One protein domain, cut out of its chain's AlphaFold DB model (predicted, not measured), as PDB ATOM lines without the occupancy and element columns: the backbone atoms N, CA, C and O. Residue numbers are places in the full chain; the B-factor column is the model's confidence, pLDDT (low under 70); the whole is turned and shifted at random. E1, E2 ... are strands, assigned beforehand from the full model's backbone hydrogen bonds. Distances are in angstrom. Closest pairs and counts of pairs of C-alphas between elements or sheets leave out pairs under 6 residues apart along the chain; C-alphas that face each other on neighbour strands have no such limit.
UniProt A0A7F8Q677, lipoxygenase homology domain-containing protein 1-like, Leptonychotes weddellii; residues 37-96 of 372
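AT A GLANCE: This is residues 37 to 96 of the 372 residues of the protein "lipoxygenase homology domain-containing protein 1-like" of Leptonychotes weddellii (UniProt A0A7F8Q677). The model shows one long four-stranded sheet, rolled up like part of a barrel and left open, with a bent hairpin of E2 and E3 making much of its length. E4 folds back beside E3, and short E1 adds an edge strand on E4, while the links lie at the two ends of the long axis. The printed part has 60 residues with four named strands, E1, E2, E3 and E4 along the chain, and no named helix. Across the sheet the order is E1, E4, E3, E2, all antiparallel, and the class is all strand. The whole is loose, with a radius of gyration of the C-alphas of 13.3 A, and spans 39 by 21 by 14 A.

HOW THE PARTS SIT: Begin with E1, residues 37 to 40, an edge strand whose antiparallel neighbour is E4, residues 84 to 91, at 154 degrees between directions. Look there for N 37 and O 87, 2.9 A apart and within hydrogen-bond range, and for the facing C-alphas 40 and 84, 4.3 A apart. Next comes E2, residues 50 to 58, the other edge strand, which is apart from E1. It forms a hairpin with E3, residues 65 to 74, antiparallel at 172 degrees, with N 55 and O 68 at 2.8 A and N 74 and O 50 at 2.8 A. E2 bends by 63 degrees at residue 53, and E3 bends by 67 degrees at residue 71. E3 and E4 form a second hairpin, antiparallel at 152 degrees, with N 90 and O 67 at 2.8 A. E4 is staggered: residues 84 to 87 pair with E1, and residues 89 to 90 pair with E3. E2, E3 and E4 are a meander, each strand the antiparallel neighbour of the one before; with E1 they make a Greek key, the first strand the antiparallel neighbour of the fourth.

IN THESE COORDINATES: Find C-alpha 37 at (208.592, 178.726, 150.145), where E1 begins; the strand runs 10.1 A to C-alpha 40. E2 starts at C-alpha 50, at (223.996, 184.030, 147.753), and runs 22.1 A to C-alpha 58. E3, the longest strand by residues, covers 23.7 A from C-alpha 65 to C-alpha 74. E4 runs 22.2 A from C-alpha 84 to C-alpha 91 at (202.431, 186.254, 158.887).

THE WHOLE: The outline is elongated, and the two C-alphas farthest apart, those of Asn 61 and Trp 77, are 40.1 A from each other. The sheet is twisted, and the way across it turns by 134 degrees from edge to edge. The three links are short, and the printed part has no cut. Mean pLDDT of the printed part is 90.4, and no printed residue is under 70.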
ATOM      1  N   MET A  37     207.903 178.403 151.389       89.69
ATOM      2  CA  MET A  37     208.592 178.726 150.145       89.69
ATOM      3  C   MET A  37     209.872 177.908 150.021       89.69
ATOM      4  O   MET A  37     210.653 177.819 150.965       89.69
ATOM      5  N   ARG A  38     210.112 177.359 148.827       91.81
ATOM      6  CA  ARG A  38     211.391 176.751 148.466       91.81
ATOM      7  C   ARG A  38     212.107 177.617 147.446       91.81
ATOM      8  O   ARG A  38     211.561 177.883 146.379       91.81
ATOM      9  N   ILE A  39     213.344 177.989 147.746       89.62
ATOM     10  CA  ILE A  39     214.222 178.708 146.824       89.62
ATOM     11  C   ILE A  39     215.377 177.804 146.432       89.62
ATOM     12  O   ILE A  39     215.951 177.107 147.265       89.62
ATOM     13  N   ARG A  40     215.717 177.817 145.143       90.50
ATOM     14  CA  ARG A  40     216.851 177.087 144.586       90.50
ATOM     15  C   ARG A  40     217.671 177.998 143.688       90.50
ATOM     16  O   ARG A  40     217.111 178.730 142.880       90.50
ATOM     17  N   ILE A  41     218.989 177.859 143.771       87.06
ATOM     18  CA  ILE A  41     219.935 178.399 142.792       87.06
ATOM     19  C   ILE A  41     220.592 177.258 142.001       87.06
ATOM     20  O   ILE A  41     220.644 176.109 142.452       87.06
ATOM     21  N   ASP A  42     221.083 177.555 140.800       83.81
ATOM     22  CA  ASP A  42     221.823 176.592 139.971       83.81
ATOM     23  C   ASP A  42     223.290 176.432 140.415       83.81
ATOM     24  O   ASP A  42     223.925 175.424 140.103       83.81
ATOM     25  N   GLY A  43     223.803 177.389 141.196       85.50
ATOM     26  CA  GLY A  43     225.187 177.422 141.659       85.50
ATOM     27  C   GLY A  43     226.188 177.749 140.548       85.50
ATOM     28  O   GLY A  43     227.368 177.430 140.692       85.50
ATOM     29  N   LEU A  44     225.734 178.347 139.444       83.75
ATOM     30  CA  LEU A  44     226.560 178.721 138.299       83.75
ATOM     31  C   LEU A  44     226.879 180.227 138.303       83.75
ATOM     32  O   LEU A  44     226.266 181.025 139.009       83.75
ATOM     33  N   GLY A  45     227.859 180.631 137.491       81.06
ATOM     34  CA  GLY A  45     228.273 182.030 137.340       81.06
ATOM     35  C   GLY A  45     229.512 182.411 138.157       81.06
ATOM     36  O   GLY A  45     230.171 181.572 138.762       81.06
ATOM     37  N   CYS A  46     229.880 183.696 138.124       77.81
ATOM     38  CA  CYS A  46     231.126 184.194 138.723       77.81
ATOM     39  C   CYS A  46     231.054 184.434 140.240       77.81
ATOM     40  O   CYS A  46     232.094 184.601 140.876       77.81
ATOM     41  N   ARG A  47     229.842 184.484 140.806       81.81
ATOM     42  CA  ARG A  47     229.558 184.646 142.243       81.81
ATOM     43  C   ARG A  47     228.314 183.830 142.607       81.81
ATOM     44  O   ARG A  47     227.260 184.407 142.855       81.81
ATOM     45  N   PRO A  48     228.399 182.493 142.542       85.19
ATOM     46  CA  PRO A  48     227.236 181.632 142.718       85.19
ATOM     47  C   PRO A  48     226.742 181.585 144.170       85.19
ATOM     48  O   PRO A  48     225.703 180.995 144.439       85.19
ATOM     49  N   GLU A  49     227.485 182.149 145.128       88.69
ATOM     50  CA  GLU A  49     227.083 182.171 146.529       88.69
ATOM     51  C   GLU A  49     226.156 183.342 146.835       88.69
ATOM     52  O   GLU A  49     226.539 184.505 146.702       88.69
ATOM     53  N   TRP A  50     224.978 183.030 147.365       90.06
ATOM     54  CA  TRP A  50     223.996 184.030 147.753       90.06
ATOM     55  C   TRP A  50     223.665 183.897 149.234       90.06
ATOM     56  O   TRP A  50     223.191 182.855 149.676       90.06
ATOM     57  N   PHE A  51     223.934 184.942 150.017       92.00
ATOM     58  CA  PHE A  51     223.393 185.030 151.369       92.00
ATOM     59  C   PHE A  51     221.966 185.561 151.272       92.00
ATOM     60  O   PHE A  51     221.765 186.744 150.992       92.00
ATOM     61  N   LEU A  52     220.991 184.677 151.467       92.19
ATOM     62  CA  LEU A  52     219.585 185.048 151.453       92.19
ATOM     63  C   LEU A  52     219.157 185.336 152.891       92.19
ATOM     64  O   LEU A  52     218.994 184.424 153.696       92.19
ATOM     65  N   GLU A  53     218.988 186.615 153.218       92.19
ATOM     66  CA  GLU A  53     218.513 187.029 154.539       92.19
ATOM     67  C   GLU A  53     217.016 186.722 154.688       92.19
ATOM     68  O   GLU A  53     216.625 185.902 155.519       92.19
ATOM     69  N   ARG A  54     216.185 187.343 153.841       93.06
ATOM     70  CA  ARG A  54     214.730 187.169 153.832       93.06
ATOM     71  C   ARG A  54     214.117 187.469 152.468       93.06
ATOM     72  O   ARG A  54     214.713 188.181 151.663       93.06
ATOM     73  N   ILE A  55     212.890 187.005 152.264       93.12
ATOM     74  CA  ILE A  55     211.998 187.399 151.172       93.12
ATOM     75  C   ILE A  55     210.750 188.037 151.780       93.12
ATOM     76  O   ILE A  55     210.192 187.527 152.749       93.12
ATOM     77  N   LEU A  56     210.330 189.166 151.210       92.88
ATOM     78  CA  LEU A  56     209.078 189.838 151.545       92.88
ATOM     79  C   LEU A  56     208.134 189.698 150.359       92.88
ATOM     80  O   LEU A  56     208.420 190.216 149.279       92.88
ATOM     81  N   LEU A  57     207.022 189.005 150.563       91.06
ATOM     82  CA  LEU A  57     205.966 188.877 149.574       91.06
ATOM     83  C   LEU A  57     204.804 189.778 149.977       91.06
ATOM     84  O   LEU A  57     204.296 189.673 151.089       91.06
ATOM     85  N   LYS A  58     204.391 190.666 149.072       89.62
ATOM     86  CA  LYS A  58     203.248 191.552 149.276       89.62
ATOM     87  C   LYS A  58     202.129 191.181 148.315       89.62
ATOM     88  O   LYS A  58     202.332 191.231 147.103       89.62
ATOM     89  N   ASN A  59     200.949 190.878 148.840       86.69
ATOM     90  CA  ASN A  59     199.750 190.806 148.018       86.69
ATOM     91  C   ASN A  59     199.363 192.234 147.606       86.69
ATOM     92  O   ASN A  59     199.089 193.085 148.449       86.69
ATOM     93  N   MET A  60     199.376 192.526 146.307       85.81
ATOM     94  CA  MET A  60     199.111 193.878 145.806       85.81
ATOM     95  C   MET A  60     197.621 194.251 145.824       85.81
ATOM     96  O   MET A  60     197.311 195.439 145.787       85.81
ATOM     97  N   ASN A  61     196.722 193.265 145.920       85.56
ATOM     98  CA  ASN A  61     195.278 193.480 146.001       85.56
ATOM     99  C   ASN A  61     194.833 193.762 147.440       85.56
ATOM    100  O   ASN A  61     194.077 194.701 147.672       85.56
ATOM    101  N   THR A  62     195.305 192.964 148.403       87.00
ATOM    102  CA  THR A  62     194.911 193.090 149.820       87.00
ATOM    103  C   THR A  62     195.867 193.966 150.629       87.00
ATOM    104  O   THR A  62     195.468 194.582 151.611       87.00
ATOM    105  N   GLY A  63     197.125 194.075 150.198       87.75
ATOM    106  CA  GLY A  63     198.192 194.749 150.934       87.75
ATOM    107  C   GLY A  63     198.927 193.851 151.932       87.75
ATOM    108  O   GLY A  63     199.921 194.315 152.496       87.75
ATOM    109  N   ASP A  64     198.482 192.603 152.110       87.81
ATOM    110  CA  ASP A  64     199.035 191.663 153.087       87.81
ATOM    111  C   ASP A  64     200.511 191.378 152.828       87.81
ATOM    112  O   ASP A  64     200.965 191.303 151.680       87.81
ATOM    113  N   LEU A  65     201.257 191.200 153.915       91.25
ATOM    114  CA  LEU A  65     202.679 190.900 153.887       91.25
ATOM    115  C   LEU A  65     202.924 189.503 154.444       91.25
ATOM    116  O   LEU A  65     202.538 189.187 155.565       91.25
ATOM    117  N   THR A  66     203.640 188.693 153.678       91.31
ATOM    118  CA  THR A  66     204.195 187.421 154.131       91.31
ATOM    119  C   THR A  66     205.711 187.509 154.103       91.31
ATOM    120  O   THR A  66     206.311 187.919 153.105       91.31
ATOM    121  N   MET A  67     206.347 187.115 155.200       94.69
ATOM    122  CA  MET A  67     207.798 187.100 155.325       94.69
ATOM    123  C   MET A  67     208.323 185.668 155.257       94.69
ATOM    124  O   MET A  67     207.728 184.757 155.814       94.69
ATOM    125  N   PHE A  68     209.469 185.473 154.617       95.56
ATOM    126  CA  PHE A  68     210.206 184.212 154.643       95.56
ATOM    127  C   PHE A  68     211.636 184.512 155.069       95.56
ATOM    128  O   PHE A  68     212.315 185.299 154.410       95.56
ATOM    129  N   TYR A  69     212.093 183.923 156.168       94.81
ATOM    130  CA  TYR A  69     213.439 184.141 156.694       94.81
ATOM    131  C   TYR A  69     214.309 182.905 156.456       94.81
ATOM    132  O   TYR A  69     213.898 181.792 156.779       94.81
ATOM    133  N   TYR A  70     215.513 183.098 155.911       93.94
ATOM    134  CA  TYR A  70     216.502 182.021 155.765       93.94
ATOM    135  C   TYR A  70     217.769 182.309 156.570       93.94
ATOM    136  O   TYR A  70     218.204 181.462 157.346       93.94
ATOM    137  N   GLY A  71     218.340 183.508 156.413       93.94
ATOM    138  CA  GLY A  71     219.479 183.972 157.207       93.94
ATOM    139  C   GLY A  71     220.777 183.178 157.015       93.94
ATOM    140  O   GLY A  71     221.600 183.149 157.928       93.94
ATOM    141  N   ASP A  72     220.979 182.521 155.869       95.25
ATOM    142  CA  ASP A  72     222.187 181.730 155.591       95.25
ATOM    143  C   ASP A  72     222.576 181.768 154.096       95.25
ATOM    144  O   ASP A  72     221.908 182.361 153.244       95.25
ATOM    145  N   TRP A  73     223.701 181.140 153.764       94.88
ATOM    146  CA  TRP A  73     224.222 181.003 152.412       94.88
ATOM    147  C   TRP A  73     223.520 179.876 151.645       94.88
ATOM    148  O   TRP A  73     223.512 178.718 152.064       94.88
ATOM    149  N   LEU A  74     223.017 180.206 150.457       93.44
ATOM    150  CA  LEU A  74     222.829 179.282 149.347       93.44
ATOM    151  C   LEU A  74     224.167 179.189 148.598       93.44
ATOM    152  O   LEU A  74     224.589 180.118 147.909       93.44
ATOM    153  N   SER A  75     224.902 178.102 148.819       92.94
ATOM    154  CA  SER A  75     226.267 177.889 148.332       92.94
ATOM    155  C   SER A  75     226.639 176.408 148.397       92.94
ATOM    156  O   SER A  75     226.203 175.702 149.297       92.94
ATOM    157  N   GLN A  76     227.517 175.934 147.511       92.19
ATOM    158  CA  GLN A  76     228.115 174.593 147.633       92.19
ATOM    159  C   GLN A  76     229.191 174.512 148.733       92.19
ATOM    160  O   GLN A  76     229.542 173.421 149.183       92.19
ATOM    161  N   TRP A  77     229.733 175.654 149.168       92.12
ATOM    162  CA  TRP A  77     230.961 175.708 149.973       92.12
ATOM    163  C   TRP A  77     230.785 176.437 151.310       92.12
ATOM    164  O   TRP A  77     231.507 176.137 152.262       92.12
ATOM    165  N   LYS A  78     229.838 177.381 151.388       92.75
ATOM    166  CA  LYS A  78     229.553 178.216 152.568       92.75
ATOM    167  C   LYS A  78     228.264 177.790 153.276       92.75
ATOM    168  O   LYS A  78     227.421 177.125 152.679       92.75
ATOM    169  N   GLY A  79     228.112 178.219 154.531       92.81
ATOM    170  CA  GLY A  79     226.916 177.965 155.341       92.81
ATOM    171  C   GLY A  79     226.592 176.475 155.440       92.81
ATOM    172  O   GLY A  79     227.496 175.642 155.556       92.81
ATOM    173  N   LYS A  80     225.307 176.140 155.302       90.62
ATOM    174  CA  LYS A  80     224.791 174.761 155.214       90.62
ATOM    175  C   LYS A  80     225.242 173.963 153.977       90.62
ATOM    176  O   LYS A  80     224.893 172.791 153.868       90.62
ATOM    177  N   LYS A  81     226.024 174.547 153.058       93.00
ATOM    178  CA  LYS A  81     226.515 173.893 151.826       93.00
ATOM    179  C   LYS A  81     225.384 173.321 150.958       93.00
ATOM    180  O   LYS A  81     225.487 172.220 150.416       93.00
ATOM    181  N   THR A  82     224.294 174.074 150.847       91.81
ATOM    182  CA  THR A  82     223.117 173.736 150.044       91.81
ATOM    183  C   THR A  82     222.846 174.811 148.998       91.81
ATOM    184  O   THR A  82     223.103 175.990 149.219       91.81
ATOM    185  N   LEU A  83     222.292 174.406 147.857       91.62
ATOM    186  CA  LEU A  83     221.783 175.311 146.819       91.62
ATOM    187  C   LEU A  83     220.260 175.460 146.869       91.62
ATOM    188  O   LEU A  83     219.677 176.098 145.997       91.62
ATOM    189  N   VAL A  84     219.620 174.842 147.859       91.50
ATOM    190  CA  VAL A  84     218.175 174.862 148.067       91.50
ATOM    191  C   VAL A  84     217.899 175.178 149.528       91.50
ATOM    192  O   VAL A  84     218.536 174.595 150.408       91.50
ATOM    193  N   CYS A  85     216.933 176.049 149.786       92.12
ATOM    194  CA  CYS A  85     216.373 176.242 151.113       92.12
ATOM    195  C   CYS A  85     214.854 176.139 151.089       92.12
ATOM    196  O   CYS A  85     214.214 176.448 150.082       92.12
ATOM    197  N   GLU A  86     214.299 175.715 152.218       92.12
ATOM    198  CA  GLU A  86     212.880 175.826 152.523       92.12
ATOM    199  C   GLU A  86     212.708 176.780 153.698       92.12
ATOM    200  O   GLU A  86     213.510 176.773 154.632       92.12
ATOM    201  N   MET A  87     211.684 177.620 153.623       93.94
ATOM    202  CA  MET A  87     211.364 178.623 154.629       93.94
ATOM    203  C   MET A  87     209.887 178.519 154.977       93.94
ATOM    204  O   MET A  87     209.046 178.421 154.077       93.94
ATOM    205  N   CYS A  88     209.587 178.574 156.271       94.75
ATOM    206  CA  CYS A  88     208.234 178.775 156.765       94.75
ATOM    207  C   CYS A  88     207.773 180.194 156.403       94.75
ATOM    208  O   CYS A  88     208.567 181.139 156.453       94.75
ATOM    209  N   ALA A  89     206.511 180.339 156.009       93.12
ATOM    210  CA  ALA A  89     205.889 181.650 155.931       93.12
ATOM    211  C   ALA A  89     205.690 182.205 157.345       93.12
ATOM    212  O   ALA A  89     205.266 181.485 158.245       93.12
ATOM    213  N   VAL A  90     205.962 183.493 157.513       94.38
ATOM    214  CA  VAL A  90     205.695 184.246 158.735       94.38
ATOM    215  C   VAL A  90     204.689 185.339 158.405       94.38
ATOM    216  O   VAL A  90     204.964 186.207 157.569       94.38
ATOM    217  N   VAL A  91     203.525 185.285 159.046       89.81
ATOM    218  CA  VAL A  91     202.431 186.254 158.887       89.81
ATOM    219  C   VAL A  91     202.114 186.818 160.264       89.81
ATOM    220  O   VAL A  91     201.971 186.066 161.220       89.81
ATOM    221  N   ASP A  92     202.097 188.146 160.390       89.12
ATOM    222  CA  ASP A  92     201.874 188.854 161.662       89.12
ATOM    223  C   ASP A  92     202.782 188.407 162.829       89.12
ATOM    224  O   ASP A  92     202.447 188.555 164.000       89.12
ATOM    225  N   GLY A  93     203.980 187.908 162.504       88.12
ATOM    226  CA  GLY A  93     204.968 187.432 163.477       88.12
ATOM    227  C   GLY A  93     204.844 185.956 163.857       88.12
ATOM    228  O   GLY A  93     205.697 185.471 164.596       88.12
ATOM    229  N   GLU A  94     203.855 185.240 163.322       91.00
ATOM    230  CA  GLU A  94     203.610 183.822 163.593       91.00
ATOM    231  C   GLU A  94     204.096 182.941 162.433       91.00
ATOM    232  O   GLU A  94     203.881 183.262 161.261       91.00
ATOM    233  N   GLU A  95     204.756 181.822 162.751       92.31
ATOM    234  CA  GLU A  95     205.132 180.804 161.763       92.31
ATOM    235  C   GLU A  95     203.902 179.987 161.343       92.31
ATOM    236  O   GLU A  95     203.189 179.425 162.171       92.31
ATOM    237  N   MET A  96     203.673 179.877 160.035       89.00
ATOM    238  CA  MET A  96     202.489 179.218 159.471       89.00
ATOM    239  C   MET A  96     202.607 177.687 159.387       89.00
ATOM    240  O   MET A  96     201.668 177.017 158.956       89.00
TER     241      MET A  96